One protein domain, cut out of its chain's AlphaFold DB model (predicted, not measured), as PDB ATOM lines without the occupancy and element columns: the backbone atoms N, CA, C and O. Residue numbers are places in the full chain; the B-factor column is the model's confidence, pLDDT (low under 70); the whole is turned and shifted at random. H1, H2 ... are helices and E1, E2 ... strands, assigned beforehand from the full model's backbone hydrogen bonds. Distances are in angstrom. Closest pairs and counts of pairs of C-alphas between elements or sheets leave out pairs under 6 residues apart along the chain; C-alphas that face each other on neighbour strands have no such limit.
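This is residues 115 to 200 of the 200 residues of an uncharacterized protein of Chloroflexi bacterium (UniProt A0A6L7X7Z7). A twisted sheet of four strands is built on the long pair E4 and E5, with two short helices, H1 and H2, near the end of the sheet where E4 ends and E5 begins. A separate hairpin, E1 and E2, is joined to the sheet by a tight link. The 86 printed residues hold, in chain order, E1, E2, E3, E4, H1, H2, E5 and E6; the sheet's order is E3, E4, E5, E6, antiparallel throughout. The class is mixed, helices and strands; the whole is only just compact, close to loose, with a radius of gyration of the C-alphas of 14.4 A and spans of 40 by 28 by 23 A.

E5, residues 177 to 188, is 32.7 A long, and E4, residues 141 to 148, is 23.2 A. E3 is residues 133 to 135 and E6 residues 191 to 194, ending at C-alpha 194 (0.901, 5.837, 40.409). H1 is residues 154 to 161, 10.7 A, and H2 residues 169 to 174, 8.7 A. E1, residues 116 to 119, begins at C-alpha 116 (0.777, -11.747, 36.418); E2 is residues 127 to 130.

E4 and E5 are antiparallel at 156 degrees, with N 143 and O 183 2.8 A apart. E5 pairs with E4 over 177 to 184 and with E6 over 185 to 188; in the hairpin E5 and E6, N 186 and O 193 are 2.8 A apart. In the hairpin E3 and E4, N 134 and O 142 are 2.8 A apart. H1 only grazes the sheet with residues 157 to 161; its closest C-alphas to E4 are those of Leu 161 and Trp 145, 5.9 A. H2 is on the sheet at a height of 8.2 A, only just over E5 with 3 of its 6 C-alphas; the closest are those of Arg 172 and Val 178, 7.2 A. H1 and H2 are apart. In both helices every O i to N i+4 pair is within hydrogen-bond range. In the hairpin E1 and E2, N 119 and O 127 are 2.7 A apart; E2 and E3 meet only through their link.

The C-alphas of Gly 123 and Asp 150 are the two farthest apart, 42.9 A. The printed part has no cut, and no link is long. Residues 121 to 125 have pLDDT under 70.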
ATOM      1  N   THR A 115       5.280 -11.119  37.952       90.44
ATOM      2  CA  THR A 115       4.465 -12.164  37.323       90.44
ATOM      3  C   THR A 115       2.977 -11.890  37.519       90.44
ATOM      4  O   THR A 115       2.527 -11.652  38.639       90.44
ATOM      5  N   VAL A 116       2.226 -11.935  36.419       90.38
ATOM      6  CA  VAL A 116       0.777 -11.747  36.418       90.38
ATOM      7  C   VAL A 116       0.105 -13.091  36.672       90.38
ATOM      8  O   VAL A 116       0.410 -14.066  35.988       90.38
ATOM      9  N   ALA A 117      -0.844 -13.130  37.602       88.31
ATOM     10  CA  ALA A 117      -1.670 -14.300  37.862       88.31
ATOM     11  C   ALA A 117      -3.160 -13.927  37.827       88.31
ATOM     12  O   ALA A 117      -3.535 -12.849  38.306       88.31
ATOM     13  N   PRO A 118      -4.033 -14.786  37.276       86.19
ATOM     14  CA  PRO A 118      -5.467 -14.614  37.423       86.19
ATOM     15  C   PRO A 118      -5.861 -14.887  38.878       86.19
ATOM     16  O   PRO A 118      -5.541 -15.924  39.451       86.19
ATOM     17  N   GLN A 119      -6.593 -13.956  39.466       81.44
ATOM     18  CA  GLN A 119      -7.221 -14.086  40.765       81.44
ATOM     19  C   GLN A 119      -8.716 -14.283  40.527       81.44
ATOM     20  O   GLN A 119      -9.409 -13.366  40.076       81.44
ATOM     21  N   ALA A 120      -9.205 -15.495  40.784       73.19
ATOM     22  CA  ALA A 120     -10.621 -15.810  40.659       73.19
ATOM     23  C   ALA A 120     -11.404 -15.081  41.766       73.19
ATOM     24  O   ALA A 120     -11.150 -15.333  42.946       73.19
ATOM     25  N   PRO A 121     -12.344 -14.178  41.445       63.88
ATOM     26  CA  PRO A 121     -13.325 -13.759  42.431       63.88
ATOM     27  C   PRO A 121     -14.358 -14.876  42.624       63.88
ATOM     28  O   PRO A 121     -14.678 -15.602  41.680       63.88
ATOM     29  N   LEU A 122     -14.942 -14.981  43.822       52.41
ATOM     30  CA  LEU A 122     -16.189 -15.729  43.986       52.41
ATOM     31  C   LEU A 122     -17.256 -15.091  43.072       52.41
ATOM     32  O   LEU A 122     -17.710 -13.981  43.338       52.41
ATOM     33  N   GLY A 123     -17.629 -15.775  41.986       58.12
ATOM     34  CA  GLY A 123     -18.791 -15.428  41.155       58.12
ATOM     35  C   GLY A 123     -18.626 -14.273  40.154       58.12
ATOM     36  O   GLY A 123     -19.629 -13.680  39.770       58.12
ATOM     37  N   GLY A 124     -17.407 -13.931  39.712       67.12
ATOM     38  CA  GLY A 124     -17.185 -12.842  38.745       67.12
ATOM     39  C   GLY A 124     -16.062 -13.093  37.732       67.12
ATOM     40  O   GLY A 124     -15.423 -14.143  37.737       67.12
ATOM     41  N   MET A 125     -15.798 -12.102  36.871       67.94
ATOM     42  CA  MET A 125     -14.685 -12.156  35.912       67.94
ATOM     43  C   MET A 125     -13.332 -12.218  36.645       67.94
ATOM     44  O   MET A 125     -13.109 -11.394  37.541       67.94
ATOM     45  N   PRO A 126     -12.425 -13.147  36.277       72.81
ATOM     46  CA  PRO A 126     -11.099 -13.248  36.881       72.81
ATOM     47  C   PRO A 126     -10.360 -11.919  36.746       72.81
ATOM     48  O   PRO A 126     -10.329 -11.332  35.670       72.81
ATOM     49  N   ARG A 127      -9.772 -11.443  37.844       79.25
ATOM     50  CA  ARG A 127      -8.995 -10.197  37.860       79.25
ATOM     51  C   ARG A 127      -7.515 -10.513  37.785       79.25
ATOM     52  O   ARG A 127      -7.075 -11.518  38.325       79.25
ATOM     53  N   LEU A 128      -6.728  -9.638  37.175       86.12
ATOM     54  CA  LEU A 128      -5.278  -9.818  37.132       86.12
ATOM     55  C   LEU A 128      -4.618  -9.267  38.406       86.12
ATOM     56  O   LEU A 128      -4.777  -8.087  38.736       86.12
ATOM     57  N   ALA A 129      -3.862 -10.119  39.095       89.06
ATOM     58  CA  ALA A 129      -2.950  -9.764  40.178       89.06
ATOM     59  C   ALA A 129      -1.498  -9.804  39.676       89.06
ATOM     60  O   ALA A 129      -1.196 -10.461  38.683       89.06
ATOM     61  N   VAL A 130      -0.608  -9.083  40.355       93.88
ATOM     62  CA  VAL A 130       0.842  -9.090  40.106       93.88
ATOM     63  C   VAL A 130       1.566  -9.195  41.439       93.88
ATOM     64  O   VAL A 130       0.995  -8.791  42.454       93.88
ATOM     65  N   ARG A 131       2.815  -9.673  41.444       94.56
ATOM     66  CA  ARG A 131       3.639  -9.664  42.665       94.56
ATOM     67  C   ARG A 131       3.739  -8.265  43.266       94.56
ATOM     68  O   ARG A 131       3.858  -7.292  42.522       94.56
ATOM     69  N   GLY A 132       3.644  -8.150  44.590       93.31
ATOM     70  CA  GLY A 132       3.562  -6.862  45.296       93.31
ATOM     71  C   GLY A 132       2.259  -6.084  45.065       93.31
ATOM     72  O   GLY A 132       2.077  -5.003  45.624       93.31
ATOM     73  N   GLY A 133       1.341  -6.601  44.246       93.69
ATOM     74  CA  GLY A 133       0.052  -5.996  43.951       93.69
ATOM     75  C   GLY A 133      -0.999  -6.339  45.002       93.69
ATOM     76  O   GLY A 133      -1.191  -7.494  45.365       93.69
ATOM     77  N   GLY A 134      -1.735  -5.327  45.444       91.31
ATOM     78  CA  GLY A 134      -2.842  -5.459  46.384       91.31
ATOM     79  C   GLY A 134      -3.976  -4.497  46.056       91.31
ATOM     80  O   GLY A 134      -4.028  -3.899  44.972       91.31
ATOM     81  N   ARG A 135      -4.904  -4.352  47.001       90.50
ATOM     82  CA  ARG A 135      -5.965  -3.348  46.931       90.50
ATOM     83  C   ARG A 135      -6.143  -2.654  48.270       90.50
ATOM     84  O   ARG A 135      -6.029  -3.293  49.310       90.50
ATOM     85  N   ASP A 136      -6.440  -1.361  48.222       90.19
ATOM     86  CA  ASP A 136      -6.849  -0.612  49.408       90.19
ATOM     87  C   ASP A 136      -8.316  -0.901  49.783       90.19
ATOM     88  O   ASP A 136      -9.037  -1.608  49.073       90.19
ATOM     89  N   THR A 137      -8.779  -0.326  50.896       88.31
ATOM     90  CA  THR A 137     -10.161  -0.476  51.395       88.31
ATOM     91  C   THR A 137     -11.225   0.033  50.422       88.31
ATOM     92  O   THR A 137     -12.376  -0.386  50.497       88.31
ATOM     93  N   SER A 138     -10.854   0.899  49.475       89.00
ATOM     94  CA  SER A 138     -11.736   1.379  48.406       89.00
ATOM     95  C   SER A 138     -11.676   0.522  47.136       89.00
ATOM     96  O   SER A 138     -12.316   0.834  46.132       89.00
ATOM     97  N   GLY A 139     -10.886  -0.554  47.149       87.94
ATOM     98  CA  GLY A 139     -10.704  -1.465  46.026       87.94
ATOM     99  C   GLY A 139      -9.745  -0.961  44.943       87.94
ATOM    100  O   GLY A 139      -9.619  -1.623  43.902       87.94
ATOM    101  N   ARG A 140      -9.049   0.168  45.143       90.75
ATOM    102  CA  ARG A 140      -8.040   0.662  44.192       90.75
ATOM    103  C   ARG A 140      -6.800  -0.212  44.245       90.75
ATOM    104  O   ARG A 140      -6.419  -0.683  45.307       90.75
ATOM    105  N   PHE A 141      -6.167  -0.410  43.093       93.12
ATOM    106  CA  PHE A 141      -4.924  -1.171  43.025       93.12
ATOM    107  C   PHE A 141      -3.797  -0.432  43.750       93.12
ATOM    108  O   PHE A 141      -3.576   0.758  43.510       93.12
ATOM    109  N   THR A 142      -3.060  -1.162  44.575       94.56
ATOM    110  CA  THR A 142      -1.854  -0.695  45.255       94.56
ATOM    111  C   THR A 142      -0.679  -1.570  44.856       94.56
ATOM    112  O   THR A 142      -0.835  -2.777  44.687       94.56
ATOM    113  N   PHE A 143       0.501  -0.982  44.746       95.25
ATOM    114  CA  PHE A 143       1.753  -1.703  44.590       95.25
ATOM    115  C   PHE A 143       2.600  -1.466  45.833       95.25
ATOM    116  O   PHE A 143       2.840  -0.315  46.196       95.25
ATOM    117  N   SER A 144       3.019  -2.533  46.503       95.00
ATOM    118  CA  SER A 144       3.831  -2.469  47.712       95.00
ATOM    119  C   SER A 144       5.156  -3.183  47.530       95.00
ATOM    120  O   SER A 144       5.198  -4.272  46.963       95.00
ATOM    121  N   TRP A 145       6.221  -2.582  48.047       95.31
ATOM    122  CA  TRP A 145       7.560  -3.153  48.011       95.31
ATOM    123  C   TRP A 145       8.291  -2.902  49.336       95.31
ATOM    124  O   TRP A 145       8.127  -1.838  49.944       95.31
ATOM    125  N   PRO A 146       9.080  -3.873  49.814       95.88
ATOM    126  CA  PRO A 146       9.922  -3.685  50.980       95.88
ATOM    127  C   PRO A 146      11.222  -2.960  50.619       95.88
ATOM    128  O   PRO A 146      11.726  -3.064  49.503       95.88
ATOM    129  N   ILE A 147      11.778  -2.262  51.602       94.69
ATOM    130  CA  ILE A 147      13.133  -1.719  51.621       94.69
ATOM    131  C   ILE A 147      13.886  -2.492  52.697       94.69
ATOM    132  O   ILE A 147      13.458  -2.521  53.850       94.69
ATOM    133  N   TRP A 148      14.987  -3.131  52.331       95.31
ATOM    134  CA  TRP A 148      15.763  -4.007  53.209       95.31
ATOM    135  C   TRP A 148      17.201  -3.501  53.346       95.31
ATOM    136  O   TRP A 148      17.653  -2.665  52.563       95.31
ATOM    137  N   ARG A 149      17.911  -3.987  54.368       93.19
ATOM    138  CA  ARG A 149      19.285  -3.556  54.666       93.19
ATOM    139  C   ARG A 149      20.343  -4.370  53.924       93.19
ATOM    140  O   ARG A 149      21.243  -3.795  53.320       93.19
ATOM    141  N   ASP A 150      20.245  -5.690  54.008       93.19
ATOM    142  CA  ASP A 150      21.313  -6.590  53.576       93.19
ATOM    143  C   ASP A 150      21.129  -6.997  52.110       93.19
ATOM    144  O   ASP A 150      19.997  -7.225  51.686       93.19
ATOM    145  N   PRO A 151      22.193  -7.114  51.297       92.94
ATOM    146  CA  PRO A 151      22.055  -7.591  49.927       92.94
ATOM    147  C   PRO A 151      21.372  -8.963  49.885       92.94
ATOM    148  O   PRO A 151      21.823  -9.913  50.521       92.94
ATOM    149  N   ILE A 152      20.298  -9.072  49.104       95.12
ATOM    150  CA  ILE A 152      19.551 -10.318  48.921       95.12
ATOM    151  C   ILE A 152      19.549 -10.732  47.452       95.12
ATOM    152  O   ILE A 152      19.598  -9.901  46.543       95.12
ATOM    153  N   GLY A 153      19.475 -12.040  47.215       95.75
ATOM    154  CA  GLY A 153      19.350 -12.584  45.867       95.75
ATOM    155  C   GLY A 153      17.989 -12.279  45.236       95.75
ATOM    156  O   GLY A 153      16.990 -12.078  45.927       95.75
ATOM    157  N   LEU A 154      17.928 -12.330  43.905       94.31
ATOM    158  CA  LEU A 154      16.719 -12.044  43.126       94.31
ATOM    159  C   LEU A 154      15.502 -12.888  43.546       94.31
ATOM    160  O   LEU A 154      14.397 -12.369  43.656       94.31
ATOM    161  N   SER A 155      15.700 -14.182  43.818       95.00
ATOM    162  CA  SER A 155      14.622 -15.057  44.301       95.00
ATOM    163  C   SER A 155      14.039 -14.555  45.625       95.00
ATOM    164  O   SER A 155      12.820 -14.511  45.775       95.00
ATOM    165  N   CYS A 156      14.889 -14.092  46.547       95.19
ATOM    166  CA  CYS A 156      14.448 -13.515  47.812       95.19
ATOM    167  C   CYS A 156      13.639 -12.231  47.578       95.19
ATOM    168  O   CYS A 156      12.563 -12.104  48.148       95.19
ATOM    169  N   VAL A 157      14.069 -11.346  46.667       94.38
ATOM    170  CA  VAL A 157      13.277 -10.160  46.272       94.38
ATOM    171  C   VAL A 157      11.880 -10.567  45.792       94.38
ATOM    172  O   VAL A 157      10.887 -10.020  46.266       94.38
ATOM    173  N   CYS A 158      11.782 -11.556  44.898       94.62
ATOM    174  CA  CYS A 158      10.493 -12.046  44.399       94.62
ATOM    175  C   CYS A 158       9.609 -12.620  45.519       94.62
ATOM    176  O   CYS A 158       8.404 -12.379  45.521       94.62
ATOM    177  N   HIS A 159      10.190 -13.351  46.475       93.75
ATOM    178  CA  HIS A 159       9.462 -13.867  47.638       93.75
ATOM    179  C   HIS A 159       9.015 -12.760  48.589       93.75
ATOM    180  O   HIS A 159       7.893 -12.806  49.087       93.75
ATOM    181  N   LEU A 160       9.858 -11.755  48.818       94.56
ATOM    182  CA  LEU A 160       9.512 -10.608  49.643       94.56
ATOM    183  C   LEU A 160       8.366  -9.802  49.028       94.56
ATOM    184  O   LEU A 160       7.475  -9.394  49.761       94.56
ATOM    185  N   LEU A 161       8.339  -9.614  47.704       94.12
ATOM    186  CA  LEU A 161       7.229  -8.939  47.020       94.12
ATOM    187  C   LEU A 161       5.883  -9.661  47.200       94.12
ATOM    188  O   LEU A 161       4.849  -9.001  47.224       94.12
ATOM    189  N   ASP A 162       5.887 -10.986  47.355       91.00
ATOM    190  CA  ASP A 162       4.677 -11.794  47.573       91.00
ATOM    191  C   ASP A 162       4.407 -12.119  49.045       91.00
ATOM    192  O   ASP A 162       3.475 -12.862  49.357       91.00
ATOM    193  N   HIS A 163       5.217 -11.600  49.968       92.38
ATOM    194  CA  HIS A 163       5.108 -11.988  51.363       92.38
ATOM    195  C   HIS A 163       3.789 -11.451  51.964       92.38
ATOM    196  O   HIS A 163       3.584 -10.236  52.026       92.38
ATOM    197  N   PRO A 164       2.887 -12.319  52.463       88.62
ATOM    198  CA  PRO A 164       1.509 -11.932  52.786       88.62
ATOM    199  C   PRO A 164       1.384 -11.046  54.030       88.62
ATOM    200  O   PRO A 164       0.335 -10.456  54.250       88.62
ATOM    201  N   ARG A 165       2.438 -10.979  54.852       91.12
ATOM    202  CA  ARG A 165       2.448 -10.303  56.159       91.12
ATOM    203  C   ARG A 165       3.480  -9.178  56.265       91.12
ATOM    204  O   ARG A 165       4.099  -9.002  57.306       91.12
ATOM    205  N   LEU A 166       3.765  -8.464  55.174       90.25
ATOM    206  CA  LEU A 166       4.703  -7.324  55.231       90.25
ATOM    207  C   LEU A 166       4.153  -6.102  55.981       90.25
ATOM    208  O   LEU A 166       4.895  -5.160  56.246       90.25
ATOM    209  N   ASP A 167       2.859  -6.075  56.264       89.44
ATOM    210  CA  ASP A 167       2.216  -5.112  57.155       89.44
ATOM    211  C   ASP A 167       2.580  -5.340  58.632       89.44
ATOM    212  O   ASP A 167       2.628  -4.389  59.411       89.44
ATOM    213  N   ASP A 168       2.928  -6.570  59.003       93.19
ATOM    214  CA  ASP A 168       3.340  -6.936  60.354       93.19
ATOM    215  C   ASP A 168       4.772  -6.447  60.667       93.19
ATOM    216  O   ASP A 168       5.753  -6.788  59.997       93.19
ATOM    217  N   ALA A 169       4.903  -5.620  61.707       92.38
ATOM    218  CA  ALA A 169       6.177  -5.037  62.119       92.38
ATOM    219  C   ALA A 169       7.173  -6.067  62.685       92.38
ATOM    220  O   ALA A 169       8.384  -5.876  62.540       92.38
ATOM    221  N   GLU A 170       6.702  -7.144  63.316       94.38
ATOM    222  CA  GLU A 170       7.572  -8.208  63.830       94.38
ATOM    223  C   GLU A 170       8.157  -9.022  62.679       94.38
ATOM    224  O   GLU A 170       9.368  -9.247  62.635       94.38
ATOM    225  N   ILE A 171       7.321  -9.361  61.694       94.44
ATOM    226  CA  ILE A 171       7.750 -10.035  60.462       94.44
ATOM    227  C   ILE A 171       8.778  -9.188  59.714       94.44
ATOM    228  O   ILE A 171       9.835  -9.695  59.336       94.44
ATOM    229  N   ARG A 172       8.516  -7.887  59.527       94.50
ATOM    230  CA  ARG A 172       9.475  -6.989  58.863       94.50
ATOM    231  C   ARG A 172      10.822  -6.971  59.573       94.50
ATOM    232  O   ARG A 172      11.855  -7.095  58.919       94.50
ATOM    233  N   ARG A 173      10.814  -6.877  60.904       93.19
ATOM    234  CA  ARG A 173      12.038  -6.887  61.713       93.19
ATOM    235  C   ARG A 173      12.806  -8.199  61.569       93.19
ATOM    236  O   ARG A 173      14.018  -8.156  61.389       93.19
ATOM    237  N   ALA A 174      12.113  -9.336  61.618       93.44
ATOM    238  CA  ALA A 174      12.721 -10.657  61.468       93.44
ATOM    239  C   ALA A 174      13.361 -10.867  60.084       93.44
ATOM    240  O   ALA A 174      14.331 -11.609  59.964       93.44
ATOM    241  N   LEU A 175      12.844 -10.195  59.051       93.56
ATOM    242  CA  LEU A 175      13.338 -10.260  57.672       93.56
ATOM    243  C   LEU A 175      14.304  -9.114  57.302       93.56
ATOM    244  O   LEU A 175      14.578  -8.914  56.120       93.56
ATOM    245  N   SER A 176      14.796  -8.331  58.271       94.94
ATOM    246  CA  SER A 176      15.655  -7.152  58.032       94.94
ATOM    247  C   SER A 176      15.050  -6.106  57.075       94.94
ATOM    248  O   SER A 176      15.765  -5.360  56.395       94.94
ATOM    249  N   ILE A 177      13.718  -6.022  57.029       95.69
ATOM    250  CA  ILE A 177      12.980  -5.017  56.264       95.69
ATOM    251  C   ILE A 177      12.906  -3.744  57.105       95.69
ATOM    252  O   ILE A 177      12.314  -3.718  58.183       95.69
ATOM    253  N   VAL A 178      13.515  -2.680  56.593       95.19
ATOM    254  CA  VAL A 178      13.591  -1.359  57.227       95.19
ATOM    255  C   VAL A 178      12.284  -0.599  57.047       95.19
ATOM    256  O   VAL A 178      11.826   0.089  57.954       95.19
ATOM    257  N   GLU A 179      11.676  -0.719  55.871       94.69
ATOM    258  CA  GLU A 179      10.460   0.008  55.537       94.69
ATOM    259  C   GLU A 179       9.628  -0.785  54.531       94.69
ATOM    260  O   GLU A 179      10.158  -1.524  53.704       94.69
ATOM    261  N   ARG A 180       8.307  -0.611  54.573       94.81
ATOM    262  CA  ARG A 180       7.421  -1.005  53.479       94.81
ATOM    263  C   ARG A 180       6.910   0.263  52.820       94.81
ATOM    264  O   ARG A 180       6.409   1.158  53.494       94.81
ATOM    265  N   ARG A 181       7.023   0.331  51.500       96.12
ATOM    266  CA  ARG A 181       6.486   1.427  50.698       96.12
ATOM    267  C   ARG A 181       5.270   0.951  49.930       96.12
ATOM    268  O   ARG A 181       5.221  -0.199  49.494       96.12
ATOM    269  N   VAL A 182       4.301   1.841  49.758       95.50
ATOM    270  CA  VAL A 182       3.087   1.576  48.985       95.50
ATOM    271  C   VAL A 182       2.805   2.745  48.052       95.50
ATOM    272  O   VAL A 182       2.813   3.902  48.469       95.50
ATOM    273  N   ALA A 183       2.532   2.440  46.788       96.06
ATOM    274  CA  ALA A 183       2.002   3.376  45.810       96.06
ATOM    275  C   ALA A 183       0.592   2.951  45.396       96.06
ATOM    276  O   ALA A 183       0.304   1.763  45.238       96.06
ATOM    277  N   THR A 184      -0.280   3.921  45.160       95.50
ATOM    278  CA  THR A 184      -1.653   3.675  44.715       95.50
ATOM    279  C   THR A 184      -1.776   4.035  43.248       95.50
ATOM    280  O   THR A 184      -1.315   5.089  42.815       95.50
ATOM    281  N   ARG A 185      -2.418   3.171  42.462       93.19
ATOM    282  CA  ARG A 185      -2.767   3.495  41.080       93.19
ATOM    283  C   ARG A 185      -3.937   4.467  41.071       93.19
ATOM    284  O   ARG A 185      -4.986   4.197  41.656       93.19
ATOM    285  N   VAL A 186      -3.768   5.569  40.359       90.81
ATOM    286  CA  VAL A 186      -4.739   6.660  40.266       90.81
ATOM    287  C   VAL A 186      -5.154   6.902  38.821       90.81
ATOM    288  O   VAL A 186      -4.401   6.629  37.883       90.81
ATOM    289  N   ALA A 187      -6.377   7.401  38.655       87.25
ATOM    290  CA  ALA A 187      -6.945   7.813  37.380       87.25
ATOM    291  C   ALA A 187      -7.233   9.315  37.426       87.25
ATOM    292  O   ALA A 187      -7.988   9.769  38.283       87.25
ATOM    293  N   ASN A 188      -6.670  10.070  36.488       77.56
ATOM    294  CA  ASN A 188      -6.920  11.496  36.311       77.56
ATOM    295  C   ASN A 188      -7.559  11.704  34.932       77.56
ATOM    296  O   ASN A 188      -6.886  11.871  33.912       77.56
ATOM    297  N   GLY A 189      -8.892  11.625  34.887       78.25
ATOM    298  CA  GLY A 189      -9.651  11.628  33.637       78.25
ATOM    299  C   GLY A 189      -9.339  10.390  32.788       78.25
ATOM    300  O   GLY A 189      -9.625   9.268  33.193       78.25
ATOM    301  N   LYS A 190      -8.753  10.593  31.602       73.31
ATOM    302  CA  LYS A 190      -8.362   9.506  30.680       73.31
ATOM    303  C   LYS A 190      -6.955   8.951  30.946       73.31
ATOM    304  O   LYS A 190      -6.553   7.997  30.284       73.31
ATOM    305  N   PHE A 191      -6.201   9.548  31.870       79.38
ATOM    306  CA  PHE A 191      -4.814   9.186  32.151       79.38
ATOM    307  C   PHE A 191      -4.692   8.386  33.447       79.38
ATOM    308  O   PHE A 191      -5.427   8.624  34.402       79.38
ATOM    309  N   MET A 192      -3.752   7.441  33.473       87.38
ATOM    310  CA  MET A 192      -3.431   6.629  34.647       87.38
ATOM    311  C   MET A 192      -1.979   6.882  35.060       87.38
ATOM    312  O   MET A 192      -1.116   7.020  34.192       87.38
ATOM    313  N   ASN A 193      -1.719   6.904  36.366       90.56
ATOM    314  CA  ASN A 193      -0.377   6.959  36.957       90.56
ATOM    315  C   ASN A 193      -0.382   6.232  38.324       90.56
ATOM    316  O   ASN A 193      -1.425   5.739  38.769       90.56
ATOM    317  N   PHE A 194       0.760   6.162  38.998       93.00
ATOM    318  CA  PHE A 194       0.901   5.837  40.409       93.00
ATOM    319  C   PHE A 194       1.146   7.100  41.244       93.00
ATOM    320  O   PHE A 194       1.651   8.113  40.760       93.00
ATOM    321  N   THR A 195       0.791   7.045  42.524       93.62
ATOM    322  CA  THR A 195       1.269   8.014  43.516       93.62
ATOM    323  C   THR A 195       2.738   7.765  43.854       93.62
ATOM    324  O   THR A 195       3.284   6.697  43.580       93.62
ATOM    325  N   GLY A 196       3.378   8.731  44.521       92.25
ATOM    326  CA  GLY A 196       4.649   8.463  45.195       92.25
ATOM    327  C   GLY A 196       4.490   7.374  46.262       92.25
ATOM    328  O   GLY A 196       3.416   7.237  46.852       92.25
ATOM    329  N   GLY A 197       5.558   6.606  46.490       92.12
ATOM    330  CA  GLY A 197       5.594   5.573  47.522       92.12
ATOM    331  C   GLY A 197       5.592   6.179  48.923       92.12
ATOM    332  O   GLY A 197       6.561   6.833  49.320       92.12
ATOM    333  N   VAL A 198       4.526   5.939  49.681       94.06
ATOM    334  CA  VAL A 198       4.412   6.352  51.087       94.06
ATOM    335  C   VAL A 198       4.811   5.208  52.013       94.06
ATOM    336  O   VAL A 198       4.663   4.041  51.646       94.06
ATOM    337  N   ALA A 199       5.341   5.546  53.188       91.06
ATOM    338  CA  ALA A 199       5.596   4.579  54.251       91.06
ATOM    339  C   ALA A 199       4.271   3.950  54.706       91.06
ATOM    340  O   ALA A 199       3.287   4.674  54.882       91.06
ATOM    341  N   ALA A 200       4.253   2.628  54.884       81.12
ATOM    342  CA  ALA A 200       3.109   1.870  55.392       81.12
ATOM    343  C   ALA A 200       3.515   0.875  56.486       81.12
ATOM    344  O   ALA A 200       4.681   0.401  56.502       81.12
TER     345      ALA A 200